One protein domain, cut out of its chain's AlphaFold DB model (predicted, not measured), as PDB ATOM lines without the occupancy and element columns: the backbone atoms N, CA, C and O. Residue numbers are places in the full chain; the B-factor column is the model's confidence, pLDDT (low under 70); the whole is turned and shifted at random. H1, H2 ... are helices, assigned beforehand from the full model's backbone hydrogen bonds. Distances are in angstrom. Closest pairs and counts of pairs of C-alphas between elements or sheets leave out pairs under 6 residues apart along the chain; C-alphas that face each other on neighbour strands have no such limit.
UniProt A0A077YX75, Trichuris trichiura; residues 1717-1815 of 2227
ATOM      1  N   LEU A1717     259.711 283.861 274.239       83.70
ATOM      2  CA  LEU A1717     260.616 284.827 273.610       83.70
ATOM      3  C   LEU A1717     259.918 285.585 272.472       83.70
ATOM      4  O   LEU A1717     260.054 286.803 272.386       83.70
ATOM      5  N   PHE A1718     259.154 284.892 271.621       87.08
ATOM      6  CA  PHE A1718     258.550 285.502 270.436       87.08
ATOM      7  C   PHE A1718     257.508 286.569 270.773       87.08
ATOM      8  O   PHE A1718     257.541 287.623 270.147       87.08
ATOM      9  N   ALA A1719     256.669 286.373 271.796       83.30
ATOM     10  CA  ALA A1719     255.760 287.421 272.265       83.30
ATOM     11  C   ALA A1719     256.527 288.704 272.639       83.30
ATOM     12  O   ALA A1719     256.247 289.775 272.103       83.30
ATOM     13  N   SER A1720     257.570 288.580 273.470       81.41
ATOM     14  CA  SER A1720     258.399 289.726 273.882       81.41
ATOM     15  C   SER A1720     259.204 290.357 272.736       81.41
ATOM     16  O   SER A1720     259.423 291.567 272.721       81.41
ATOM     17  N   LEU A1721     259.626 289.556 271.752       84.41
ATOM     18  CA  LEU A1721     260.423 290.018 270.618       84.41
ATOM     19  C   LEU A1721     259.571 290.801 269.614       84.41
ATOM     20  O   LEU A1721     259.988 291.861 269.160       84.41
ATOM     21  N   PHE A1722     258.373 290.306 269.292       87.32
ATOM     22  CA  PHE A1722     257.452 290.979 268.374       87.32
ATOM     23  C   PHE A1722     256.745 292.185 269.016       87.32
ATOM     24  O   PHE A1722     256.274 293.049 268.283       87.32
ATOM     25  N   GLU A1723     256.704 292.287 270.349       86.28
ATOM     26  CA  GLU A1723     256.273 293.501 271.061       86.28
ATOM     27  C   GLU A1723     257.367 294.587 271.119       86.28
ATOM     28  O   GLU A1723     257.054 295.766 271.301       86.28
ATOM     29  N   SER A1724     258.643 294.222 270.930       82.19
ATOM     30  CA  SER A1724     259.763 295.169 270.977       82.19
ATOM     31  C   SER A1724     259.848 296.078 269.741       82.19
ATOM     32  O   SER A1724     259.560 295.665 268.615       82.19
ATOM     33  N   ASP A1725     260.261 297.330 269.957       75.95
ATOM     34  CA  ASP A1725     260.404 298.346 268.909       75.95
ATOM     35  C   ASP A1725     261.709 298.139 268.115       75.95
ATOM     36  O   ASP A1725     262.796 298.595 268.490       75.95
ATOM     37  N   ILE A1726     261.617 297.350 267.043       73.73
ATOM     38  CA  ILE A1726     262.761 296.928 266.232       73.73
ATOM     39  C   ILE A1726     262.988 297.930 265.097       73.73
ATOM     40  O   ILE A1726     262.460 297.805 263.995       73.73
ATOM     41  N   MET A1727     263.876 298.890 265.347       68.04
ATOM     42  CA  MET A1727     264.255 299.939 264.388       68.04
ATOM     43  C   MET A1727     265.068 299.447 263.166       68.04
ATOM     44  O   MET A1727     265.431 300.254 262.309       68.04
ATOM     45  N   GLU A1728     265.415 298.155 263.071       74.49
ATOM     46  CA  GLU A1728     266.283 297.626 262.005       74.49
ATOM     47  C   GLU A1728     265.501 296.986 260.840       74.49
ATOM     48  O   GLU A1728     264.965 295.885 260.984       74.49
ATOM     49  N   PRO A1729     265.516 297.583 259.630       69.92
ATOM     50  CA  PRO A1729     264.612 297.201 258.537       69.92
ATOM     51  C   PRO A1729     264.894 295.824 257.917       69.92
ATOM     52  O   PRO A1729     264.083 295.321 257.150       69.92
ATOM     53  N   GLN A1730     266.042 295.200 258.206       80.48
ATOM     54  CA  GLN A1730     266.383 293.856 257.707       80.48
ATOM     55  C   GLN A1730     266.376 292.777 258.799       80.48
ATOM     56  O   GLN A1730     266.746 291.632 258.532       80.48
ATOM     57  N   PHE A1731     265.935 293.108 260.016       85.59
ATOM     58  CA  PHE A1731     265.925 292.193 261.157       85.59
ATOM     59  C   PHE A1731     265.116 290.917 260.871       85.59
ATOM     60  O   PHE A1731     265.652 289.806 260.879       85.59
ATOM     61  N   PHE A1732     263.842 291.081 260.508       87.38
ATOM     62  CA  PHE A1732     262.925 289.973 260.235       87.38
ATOM     63  C   PHE A1732     263.333 289.133 259.019       87.38
ATOM     64  O   PHE A1732     263.286 287.902 259.083       87.38
ATOM     65  N   LYS A1733     263.833 289.776 257.954       86.77
ATOM     66  CA  LYS A1733     264.430 289.097 256.791       86.77
ATOM     67  C   LYS A1733     265.597 288.196 257.204       86.77
ATOM     68  O   LYS A1733     265.692 287.057 256.747       86.77
ATOM     69  N   THR A1734     266.469 288.696 258.081       83.91
ATOM     70  CA  THR A1734     267.637 287.951 258.566       83.91
ATOM     71  C   THR A1734     267.198 286.731 259.374       83.91
ATOM     72  O   THR A1734     267.640 285.628 259.053       83.91
ATOM     73  N   ILE A1735     266.268 286.881 260.332       86.42
ATOM     74  CA  ILE A1735     265.697 285.755 261.101       86.42
ATOM     75  C   ILE A1735     265.089 284.700 260.173       86.42
ATOM     76  O   ILE A1735     265.430 283.524 260.291       86.42
ATOM     77  N   ALA A1736     264.230 285.106 259.231       85.72
ATOM     78  CA  ALA A1736     263.605 284.178 258.291       85.72
ATOM     79  C   ALA A1736     264.663 283.400 257.487       85.72
ATOM     80  O   ALA A1736     264.578 282.179 257.383       85.72
ATOM     81  N   SER A1737     265.721 284.076 257.016       85.18
ATOM     82  CA  SER A1737     266.827 283.425 256.300       85.18
ATOM     83  C   SER A1737     267.693 282.493 257.160       85.18
ATOM     84  O   SER A1737     268.268 281.551 256.624       85.18
ATOM     85  N   CYS A1738     267.786 282.725 258.477       85.72
ATOM     86  CA  CYS A1738     268.534 281.863 259.402       85.72
ATOM     87  C   CYS A1738     267.783 280.565 259.740       85.72
ATOM     88  O   CYS A1738     268.419 279.578 260.106       85.72
ATOM     89  N   LEU A1739     266.448 280.580 259.643       87.78
ATOM     90  CA  LEU A1739     265.548 279.479 260.012       87.78
ATOM     91  C   LEU A1739     264.887 278.798 258.795       87.78
ATOM     92  O   LEU A1739     263.979 277.982 258.960       87.78
ATOM     93  N   ALA A1740     265.291 279.144 257.570       81.85
ATOM     94  CA  ALA A1740     264.716 278.589 256.341       81.85
ATOM     95  C   ALA A1740     265.078 277.105 256.132       81.85
ATOM     96  O   ALA A1740     264.275 276.338 255.609       81.85
ATOM     97  N   ASP A1741     266.271 276.704 256.568       80.85
ATOM     98  CA  ASP A1741     266.854 275.361 256.464       80.85
ATOM     99  C   ASP A1741     266.935 274.621 257.817       80.85
ATOM    100  O   ASP A1741     267.319 273.452 257.866       80.85
ATOM    101  N   PHE A1742     266.571 275.278 258.924       86.36
ATOM    102  CA  PHE A1742     266.695 274.722 260.271       86.36
ATOM    103  C   PHE A1742     265.444 273.917 260.664       86.36
ATOM    104  O   PHE A1742     264.350 274.463 260.774       86.36
ATOM    105  N   GLN A1743     265.601 272.601 260.855       80.60
ATOM    106  CA  GLN A1743     264.468 271.683 261.056       80.60
ATOM    107  C   GLN A1743     263.927 271.641 262.494       80.60
ATOM    108  O   GLN A1743     262.753 271.330 262.673       80.60
ATOM    109  N   GLU A1744     264.752 271.939 263.505       82.88
ATOM    110  CA  GLU A1744     264.338 271.908 264.921       82.88
ATOM    111  C   GLU A1744     263.391 273.071 265.264       82.88
ATOM    112  O   GLU A1744     262.384 272.883 265.944       82.88
ATOM    113  N   LEU A1745     263.704 274.263 264.741       86.07
ATOM    114  CA  LEU A1745     262.870 275.460 264.799       86.07
ATOM    115  C   LEU A1745     262.847 276.120 263.414       86.07
ATOM    116  O   LEU A1745     263.723 276.914 263.071       86.07
ATOM    117  N   ASN A1746     261.832 275.808 262.622       87.44
ATOM    118  CA  ASN A1746     261.659 276.395 261.303       87.44
ATOM    119  C   ASN A1746     261.013 277.793 261.354       87.44
ATOM    120  O   ASN A1746     260.348 278.178 262.319       87.44
ATOM    121  N   SER A1747     261.182 278.561 260.277       89.62
ATOM    122  CA  SER A1747     260.627 279.921 260.136       89.62
ATOM    123  C   SER A1747     259.094 280.016 260.270       89.62
ATOM    124  O   SER A1747     258.576 281.078 260.611       89.62
ATOM    125  N   VAL A1748     258.352 278.921 260.076       90.73
ATOM    126  CA  VAL A1748     256.889 278.875 260.262       90.73
ATOM    127  C   VAL A1748     256.519 278.591 261.724       90.73
ATOM    128  O   VAL A1748     255.548 279.147 262.236       90.73
ATOM    129  N   GLN A1749     257.320 277.794 262.440       87.81
ATOM    130  CA  GLN A1749     257.144 277.530 263.873       87.81
ATOM    131  C   GLN A1749     257.284 278.797 264.725       87.81
ATOM    132  O   GLN A1749     256.643 278.874 265.767       87.81
ATOM    133  N   VAL A1750     258.046 279.804 264.289       90.59
ATOM    134  CA  VAL A1750     258.085 281.129 264.945       90.59
ATOM    135  C   VAL A1750     256.689 281.760 264.995       90.59
ATOM    136  O   VAL A1750     256.256 282.230 266.045       90.59
ATOM    137  N   ILE A1751     255.951 281.710 263.878       90.87
ATOM    138  CA  ILE A1751     254.571 282.212 263.796       90.87
ATOM    139  C   ILE A1751     253.640 281.334 264.638       90.87
ATOM    140  O   ILE A1751     252.767 281.855 265.325       90.87
ATOM    141  N   GLN A1752     253.836 280.011 264.615       89.70
ATOM    142  CA  GLN A1752     253.042 279.077 265.414       89.70
ATOM    143  C   GLN A1752     253.130 279.399 266.917       89.70
ATOM    144  O   GLN A1752     252.094 279.630 267.534       89.70
ATOM    145  N   HIS A1753     254.342 279.497 267.478       87.83
ATOM    146  CA  HIS A1753     254.540 279.814 268.898       87.83
ATOM    147  C   HIS A1753     253.985 281.199 269.260       87.83
ATOM    148  O   HIS A1753     253.320 281.334 270.280       87.83
ATOM    149  N   LEU A1754     254.187 282.219 268.413       89.14
ATOM    150  CA  LEU A1754     253.613 283.551 268.643       89.14
ATOM    151  C   LEU A1754     252.075 283.510 268.693       89.14
ATOM    152  O   LEU A1754     251.467 284.142 269.550       89.14
ATOM    153  N   MET A1755     251.433 282.753 267.799       87.01
ATOM    154  CA  MET A1755     249.972 282.621 267.769       87.01
ATOM    155  C   MET A1755     249.413 281.767 268.918       87.01
ATOM    156  O   MET A1755     248.255 281.955 269.290       87.01
ATOM    157  N   GLU A1756     250.202 280.841 269.467       84.69
ATOM    158  CA  GLU A1756     249.880 280.094 270.690       84.69
ATOM    159  C   GLU A1756     250.011 281.009 271.931       84.69
ATOM    160  O   GLU A1756     249.070 281.107 272.720       84.69
ATOM    161  N   ASP A1757     251.093 281.793 272.043       83.10
ATOM    162  CA  ASP A1757     251.301 282.784 273.116       83.10
ATOM    163  C   ASP A1757     250.194 283.859 273.166       83.10
ATOM    164  O   ASP A1757     249.735 284.241 274.250       83.10
ATOM    165  N   LEU A1758     249.739 284.331 271.998       80.14
ATOM    166  CA  LEU A1758     248.661 285.323 271.866       80.14
ATOM    167  C   LEU A1758     247.271 284.778 272.236       80.14
ATOM    168  O   LEU A1758     246.387 285.565 272.573       80.14
ATOM    169  N   GLN A1759     247.052 283.459 272.177       76.70
ATOM    170  CA  GLN A1759     245.790 282.841 272.610       76.70
ATOM    171  C   GLN A1759     245.704 282.712 274.136       76.70
ATOM    172  O   GLN A1759     244.621 282.867 274.701       76.70
ATOM    173  N   ASP A1760     246.832 282.465 274.804       71.51
ATOM    174  CA  ASP A1760     246.891 282.318 276.262       71.51
ATOM    175  C   ASP A1760     246.777 283.654 277.020       71.51
ATOM    176  O   ASP A1760     246.329 283.681 278.170       71.51
ATOM    177  N   SER A1761     247.243 284.762 276.433       65.59
ATOM    178  CA  SER A1761     247.294 286.063 277.113       65.59
ATOM    179  C   SER A1761     247.273 287.247 276.138       65.59
ATOM    180  O   SER A1761     248.110 287.280 275.236       65.59
ATOM    181  N   PRO A1762     246.398 288.255 276.340       64.88
ATOM    182  CA  PRO A1762     246.379 289.448 275.500       64.88
ATOM    183  C   PRO A1762     247.641 290.301 275.737       64.88
ATOM    184  O   PRO A1762     247.956 290.594 276.896       64.88
ATOM    185  N   PRO A1763     248.367 290.708 274.680       65.39
ATOM    186  CA  PRO A1763     249.556 291.551 274.801       65.39
ATOM    187  C   PRO A1763     249.190 293.015 275.078       65.39
ATOM    188  O   PRO A1763     248.060 293.447 274.843       65.39
ATOM    189  N   THR A1764     250.161 293.807 275.534       65.35
ATOM    190  CA  THR A1764     249.965 295.245 275.780       65.35
ATOM    191  C   THR A1764     249.976 296.082 274.501       65.35
ATOM    192  O   THR A1764     249.196 297.027 274.399       65.35
ATOM    193  N   ASN A1765     250.817 295.746 273.517       77.69
ATOM    194  CA  ASN A1765     250.917 296.465 272.245       77.69
ATOM    195  C   ASN A1765     250.666 295.554 271.028       77.69
ATOM    196  O   ASN A1765     251.561 295.255 270.231       77.69
ATOM    197  N   THR A1766     249.406 295.148 270.852       79.95
ATOM    198  CA  THR A1766     248.948 294.340 269.707       79.95
ATOM    199  C   THR A1766     249.244 294.993 268.350       79.95
ATOM    200  O   THR A1766     249.449 294.280 267.370       79.95
ATOM    201  N   VAL A1767     249.300 296.335 268.271       81.12
ATOM    202  CA  VAL A1767     249.603 297.061 267.020       81.12
ATOM    203  C   VAL A1767     251.020 296.728 266.554       81.12
ATOM    204  O   VAL A1767     251.206 296.306 265.414       81.12
ATOM    205  N   CYS A1768     252.003 296.857 267.452       84.63
ATOM    206  CA  CYS A1768     253.410 296.559 267.174       84.63
ATOM    207  C   CYS A1768     253.600 295.095 266.752       84.63
ATOM    208  O   CYS A1768     254.204 294.823 265.715       84.63
ATOM    209  N   ILE A1769     252.983 294.158 267.484       86.44
ATOM    210  CA  ILE A1769     253.058 292.723 267.175       86.44
ATOM    211  C   ILE A1769     252.505 292.421 265.778       86.44
ATOM    212  O   ILE A1769     253.153 291.707 265.015       86.44
ATOM    213  N   LEU A1770     251.343 292.973 265.408       86.15
ATOM    214  CA  LEU A1770     250.753 292.754 264.082       86.15
ATOM    215  C   LEU A1770     251.563 293.418 262.960       86.15
ATOM    216  O   LEU A1770     251.696 292.829 261.886       86.15
ATOM    217  N   ALA A1771     252.147 294.595 263.202       84.94
ATOM    218  CA  ALA A1771     253.044 295.249 262.253       84.94
ATOM    219  C   ALA A1771     254.297 294.395 261.991       84.94
ATOM    220  O   ALA A1771     254.548 294.000 260.847       84.94
ATOM    221  N   ASN A1772     255.001 294.014 263.056       89.38
ATOM    222  CA  ASN A1772     256.185 293.157 263.023       89.38
ATOM    223  C   ASN A1772     255.896 291.779 262.399       89.38
ATOM    224  O   ASN A1772     256.678 291.279 261.589       89.38
ATOM    225  N   LEU A1773     254.741 291.178 262.704       90.64
ATOM    226  CA  LEU A1773     254.297 289.916 262.109       90.64
ATOM    227  C   LEU A1773     253.998 290.054 260.612       90.64
ATOM    228  O   LEU A1773     254.400 289.188 259.832       90.64
ATOM    229  N   SER A1774     253.350 291.145 260.192       87.47
ATOM    230  CA  SER A1774     253.062 291.397 258.775       87.47
ATOM    231  C   SER A1774     254.340 291.536 257.936       87.47
ATOM    232  O   SER A1774     254.401 290.988 256.832       87.47
ATOM    233  N   GLU A1775     255.388 292.162 258.486       86.50
ATOM    234  CA  GLU A1775     256.693 292.280 257.826       86.50
ATOM    235  C   GLU A1775     257.504 290.974 257.906       86.50
ATOM    236  O   GLU A1775     258.136 290.589 256.924       86.50
ATOM    237  N   TYR A1776     257.435 290.207 259.005       91.62
ATOM    238  CA  TYR A1776     258.071 288.883 259.079       91.62
ATOM    239  C   TYR A1776     257.505 287.905 258.044       91.62
ATOM    240  O   TYR A1776     258.267 287.290 257.296       91.62
ATOM    241  N   MET A1777     256.173 287.811 257.930       89.45
ATOM    242  CA  MET A1777     255.497 286.920 256.976       89.45
ATOM    243  C   MET A1777     255.866 287.195 255.510       89.45
ATOM    244  O   MET A1777     255.731 286.300 254.680       89.45
ATOM    245  N   ARG A1778     256.376 288.390 255.186       85.31
ATOM    246  CA  ARG A1778     256.872 288.746 253.849       85.31
ATOM    247  C   ARG A1778     258.111 287.947 253.429       85.31
ATOM    248  O   ARG A1778     258.332 287.769 252.230       85.31
ATOM    249  N   TYR A1779     258.912 287.497 254.397       87.07
ATOM    250  CA  TYR A1779     260.209 286.846 254.186       87.07
ATOM    251  C   TYR A1779     260.207 285.334 254.458       87.07
ATOM    252  O   TYR A1779     261.211 284.674 254.186       87.07
ATOM    253  N   VAL A1780     259.111 284.779 254.982       89.27
ATOM    254  CA  VAL A1780     258.982 283.337 255.244       89.27
ATOM    255  C   VAL A1780     258.644 282.591 253.940       89.27
ATOM    256  O   VAL A1780     257.723 283.004 253.233       89.27
ATOM    257  N   PRO A1781     259.344 281.490 253.599       84.75
ATOM    258  CA  PRO A1781     259.013 280.672 252.432       84.75
ATOM    259  C   PRO A1781     257.641 279.993 252.581       84.75
ATOM    260  O   PRO A1781     257.368 279.288 253.556       84.75
ATOM    261  N   TYR A1782     256.766 280.197 251.595       81.10
ATOM    262  CA  TYR A1782     255.392 279.672 251.595       81.10
ATOM    263  C   TYR A1782     255.296 278.198 251.156       81.10
ATOM    264  O   TYR A1782     254.296 277.540 251.422       81.10
ATOM    265  N   ASP A1783     256.319 277.695 250.464       77.78
ATOM    266  CA  ASP A1783     256.447 276.334 249.931       77.78
ATOM    267  C   ASP A1783     257.093 275.345 250.919       77.78
ATOM    268  O   ASP A1783     256.953 274.128 250.767       77.78
ATOM    269  N   ALA A1784     257.758 275.850 251.961       80.33
ATOM    270  CA  ALA A1784     258.379 275.052 253.013       80.33
ATOM    271  C   ALA A1784     257.427 274.793 254.200       80.33
ATOM    272  O   ALA A1784     256.510 275.564 254.466       80.33
ATOM    273  N   PHE A1785     257.659 273.704 254.945       82.72
ATOM    274  CA  PHE A1785     256.990 273.390 256.226       82.72
ATOM    275  C   PHE A1785     255.442 273.424 256.203       82.72
ATOM    276  O   PHE A1785     254.785 273.828 257.163       82.72
ATOM    277  N   LEU A1786     254.846 272.927 255.113       83.02
ATOM    278  CA  LEU A1786     253.393 272.877 254.867       83.02
ATOM    279  C   LEU A1786     252.534 272.332 256.048       83.02
ATOM    280  O   LEU A1786     251.436 272.858 256.263       83.02
ATOM    281  N   PRO A1787     252.980 271.343 256.862       83.30
ATOM    282  CA  PRO A1787     252.248 270.932 258.064       83.30
ATOM    283  C   PRO A1787     252.141 272.036 259.128       83.30
ATOM    284  O   PRO A1787     251.057 272.247 259.669       83.30
ATOM    285  N   ASN A1788     253.218 272.788 259.392       86.19
ATOM    286  CA  ASN A1788     253.196 273.910 260.338       86.19
ATOM    287  C   ASN A1788     252.314 275.050 259.822       86.19
ATOM    288  O   ASN A1788     251.515 275.593 260.583       86.19
ATOM    289  N   TRP A1789     252.370 275.350 258.519       88.24
ATOM    290  CA  TRP A1789     251.458 276.323 257.909       88.24
ATOM    291  C   TRP A1789     249.984 275.934 258.090       88.24
ATOM    292  O   TRP A1789     249.149 276.805 258.323       88.24
ATOM    293  N   THR A1790     249.656 274.639 258.054       84.53
ATOM    294  CA  THR A1790     248.285 274.154 258.294       84.53
ATOM    295  C   THR A1790     247.807 274.470 259.720       84.53
ATOM    296  O   THR A1790     246.651 274.851 259.901       84.53
ATOM    297  N   ILE A1791     248.692 274.376 260.721       86.35
ATOM    298  CA  ILE A1791     248.402 274.759 262.115       86.35
ATOM    299  C   ILE A1791     248.240 276.282 262.223       86.35
ATOM    300  O   ILE A1791     247.227 276.756 262.731       86.35
ATOM    301  N   VAL A1792     249.188 277.047 261.670       88.78
ATOM    302  CA  VAL A1792     249.179 278.522 261.673       88.78
ATOM    303  C   VAL A1792     247.893 279.086 261.055       88.78
ATOM    304  O   VAL A1792     247.263 279.961 261.645       88.78
ATOM    305  N   VAL A1793     247.445 278.549 259.915       85.24
ATOM    306  CA  VAL A1793     246.170 278.922 259.270       85.24
ATOM    307  C   VAL A1793     244.973 278.652 260.198       85.24
ATOM    308  O   VAL A1793     244.068 279.482 260.280       85.24
ATOM    309  N   GLY A1794     244.981 277.544 260.947       83.89
ATOM    310  CA  GLY A1794     243.962 277.249 261.961       83.89
ATOM    311  C   GLY A1794     243.953 278.250 263.124       83.89
ATOM    312  O   GLY A1794     242.883 278.704 263.532       83.89
ATOM    313  N   CYS A1795     245.128 278.654 263.614       87.32
ATOM    314  CA  CYS A1795     245.251 279.685 264.648       87.32
ATOM    315  C   CYS A1795     244.741 281.053 264.164       87.32
ATOM    316  O   CYS A1795     244.061 281.753 264.915       87.32
ATOM    317  N   PHE A1796     244.997 281.421 262.903       88.03
ATOM    318  CA  PHE A1796     244.463 282.657 262.324       88.03
ATOM    319  C   PHE A1796     242.938 282.627 262.117       88.03
ATOM    320  O   PHE A1796     242.296 283.631 262.408       88.03
ATOM    321  N   ASP A1797     242.329 281.511 261.686       85.06
ATOM    322  CA  ASP A1797     240.854 281.388 261.601       85.06
ATOM    323  C   ASP A1797     240.212 281.645 262.982       85.06
ATOM    324  O   ASP A1797     239.267 282.427 263.097       85.06
ATOM    325  N   SER A1798     240.787 281.088 264.055       83.90
ATOM    326  CA  SER A1798     240.367 281.379 265.435       83.90
ATOM    327  C   SER A1798     240.556 282.854 265.818       83.90
ATOM    328  O   SER A1798     239.625 283.472 266.332       83.90
ATOM    329  N   PHE A1799     241.718 283.447 265.523       86.53
ATOM    330  CA  PHE A1799     242.020 284.854 265.825       86.53
ATOM    331  C   PHE A1799     241.061 285.835 265.126       86.53
ATOM    332  O   PHE A1799     240.494 286.713 265.777       86.53
ATOM    333  N   PHE A1800     240.796 285.650 263.827       84.70
ATOM    334  CA  PHE A1800     239.849 286.492 263.088       84.70
ATOM    335  C   PHE A1800     238.402 286.333 263.584       84.70
ATOM    336  O   PHE A1800     237.647 287.306 263.573       84.70
ATOM    337  N   ARG A1801     238.001 285.152 264.080       85.19
ATOM    338  CA  ARG A1801     236.691 284.982 264.738       85.19
ATOM    339  C   ARG A1801     236.601 285.694 266.084       85.19
ATOM    340  O   ARG A1801     235.539 286.236 266.384       85.19
ATOM    341  N   CYS A1802     237.679 285.726 266.867       82.58
ATOM    342  CA  CYS A1802     237.725 286.510 268.103       82.58
ATOM    343  C   CYS A1802     237.611 288.013 267.804       82.58
ATOM    344  O   CYS A1802     236.731 288.664 268.363       82.58
ATOM    345  N   LEU A1803     238.384 288.535 266.840       79.24
ATOM    346  CA  LEU A1803     238.275 289.929 266.376       79.24
ATOM    347  C   LEU A1803     236.861 290.293 265.892       79.24
ATOM    348  O   LEU A1803     236.393 291.396 266.144       79.24
ATOM    349  N   LEU A1804     236.147 289.366 265.242       79.35
ATOM    350  CA  LEU A1804     234.748 289.568 264.838       79.35
ATOM    351  C   LEU A1804     233.753 289.641 266.005       79.35
ATOM    352  O   LEU A1804     232.627 290.098 265.805       79.35
ATOM    353  N   SER A1805     234.133 289.167 267.192       76.60
ATOM    354  CA  SER A1805     233.307 289.229 268.403       76.60
ATOM    355  C   SER A1805     233.579 290.464 269.266       76.60
ATOM    356  O   SER A1805     232.747 290.809 270.108       76.60
ATOM    357  N   GLU A1806     234.706 291.149 269.055       69.57
ATOM    358  CA  GLU A1806     235.026 292.379 269.773       69.57
ATOM    359  C   GLU A1806     234.309 293.598 269.174       69.57
ATOM    360  O   GLU A1806     234.179 293.760 267.962       69.57
ATOM    361  N   ALA A1807     233.852 294.493 270.053       59.04
ATOM    362  CA  ALA A1807     233.219 295.760 269.683       59.04
ATOM    363  C   ALA A1807     234.210 296.945 269.638       59.04
ATOM    364  O   ALA A1807     233.785 298.098 269.556       59.04
ATOM    365  N   SER A1808     235.511 296.664 269.748       69.26
ATOM    366  CA  SER A1808     236.612 297.629 269.721       69.26
ATOM    367  C   SER A1808     236.781 298.264 268.332       69.26
ATOM    368  O   SER A1808     236.357 297.709 267.317       69.26
ATOM    369  N   ASP A1809     237.393 299.452 268.276       68.75
ATOM    370  CA  ASP A1809     237.768 300.058 266.997       68.75
ATOM    371  C   ASP A1809     239.042 299.389 266.461       68.75
ATOM    372  O   ASP A1809     240.114 299.467 267.063       68.75
ATOM    373  N   ILE A1810     238.904 298.715 265.319       73.80
ATOM    374  CA  ILE A1810     239.959 297.937 264.665       73.80
ATOM    375  C   ILE A1810     240.833 298.833 263.757       73.80
ATOM    376  O   ILE A1810     241.842 298.368 263.232       73.80
ATOM    377  N   GLY A1811     240.497 300.121 263.578       73.96
ATOM    378  CA  GLY A1811     241.057 301.004 262.544       73.96
ATOM    379  C   GLY A1811     242.589 301.007 262.414       73.96
ATOM    380  O   GLY A1811     243.104 300.893 261.304       73.96
ATOM    381  N   LEU A1812     243.322 301.053 263.532       76.75
ATOM    382  CA  LEU A1812     244.796 301.037 263.546       76.75
ATOM    383  C   LEU A1812     245.412 299.708 263.069       76.75
ATOM    384  O   LEU A1812     246.562 299.683 262.640       76.75
ATOM    385  N   TYR A1813     244.668 298.602 263.129       80.11
ATOM    386  CA  TYR A1813     245.145 297.276 262.732       80.11
ATOM    387  C   TYR A1813     244.853 296.940 261.262       80.11
ATOM    388  O   TYR A1813     245.471 296.020 260.725       80.11
ATOM    389  N   VAL A1814     243.916 297.643 260.609       82.41
ATOM    390  CA  VAL A1814     243.359 297.251 259.296       82.41
ATOM    391  C   VAL A1814     244.437 296.984 258.228       82.41
ATOM    392  O   VAL A1814     244.396 295.893 257.652       82.41
ATOM    393  N   PRO A1815     245.450 297.852 258.002       81.39
ATOM    394  CA  PRO A1815     246.472 297.599 256.979       81.39
ATOM    395  C   PRO A1815     247.312 296.345 257.272       81.39
ATOM    396  O   PRO A1815     247.619 295.556 256.377       81.39
TER     397      PRO A1815
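Overview. This is residues 1717 to 1815 of the 2227 residues of a protein of Trichuris trichiura (UniProt A0A077YX75). H3 and H5 lie side by side, H4 runs back near H3, and H1 crosses H3 and H4. H2 and H6 pack near opposite ends of H4. The 99 printed residues have six named helices, H1 to H6, no named strand: all helix, compact, radius of gyration of the C-alphas 13.6 A, spans 41 by 31 by 23 A.

Arrangement. Start at H1, residues 1717 to 1723; it touches H4, residues 1766 to 1777, closest at C-alphas 1722 and 1769, 4.9 A. H4 also touches H2, residues 1731 to 1738, and only just H6, residues 1811 to 1815, with 3 C-alpha pairs within 8 A. H3, residues 1747 to 1760, touches H5, residues 1786 to 1803, at a shallow tilt of 32 degrees. Every O i to N i+4 pair is within hydrogen-bond range in H1, H2, H4, H5; H3 has 9 of 10, H6 0 of 1 and 1 of 2 O i to N i+3.

Along the chain. Find C-alpha 1717 at (260.616, 284.827, 273.610); H5 runs 25.5 A to C-alpha 1803 at (238.275, 289.929, 266.376).

Size, cuts and confidence. The printed part has no cut; residues 1803 to 1809 stand free.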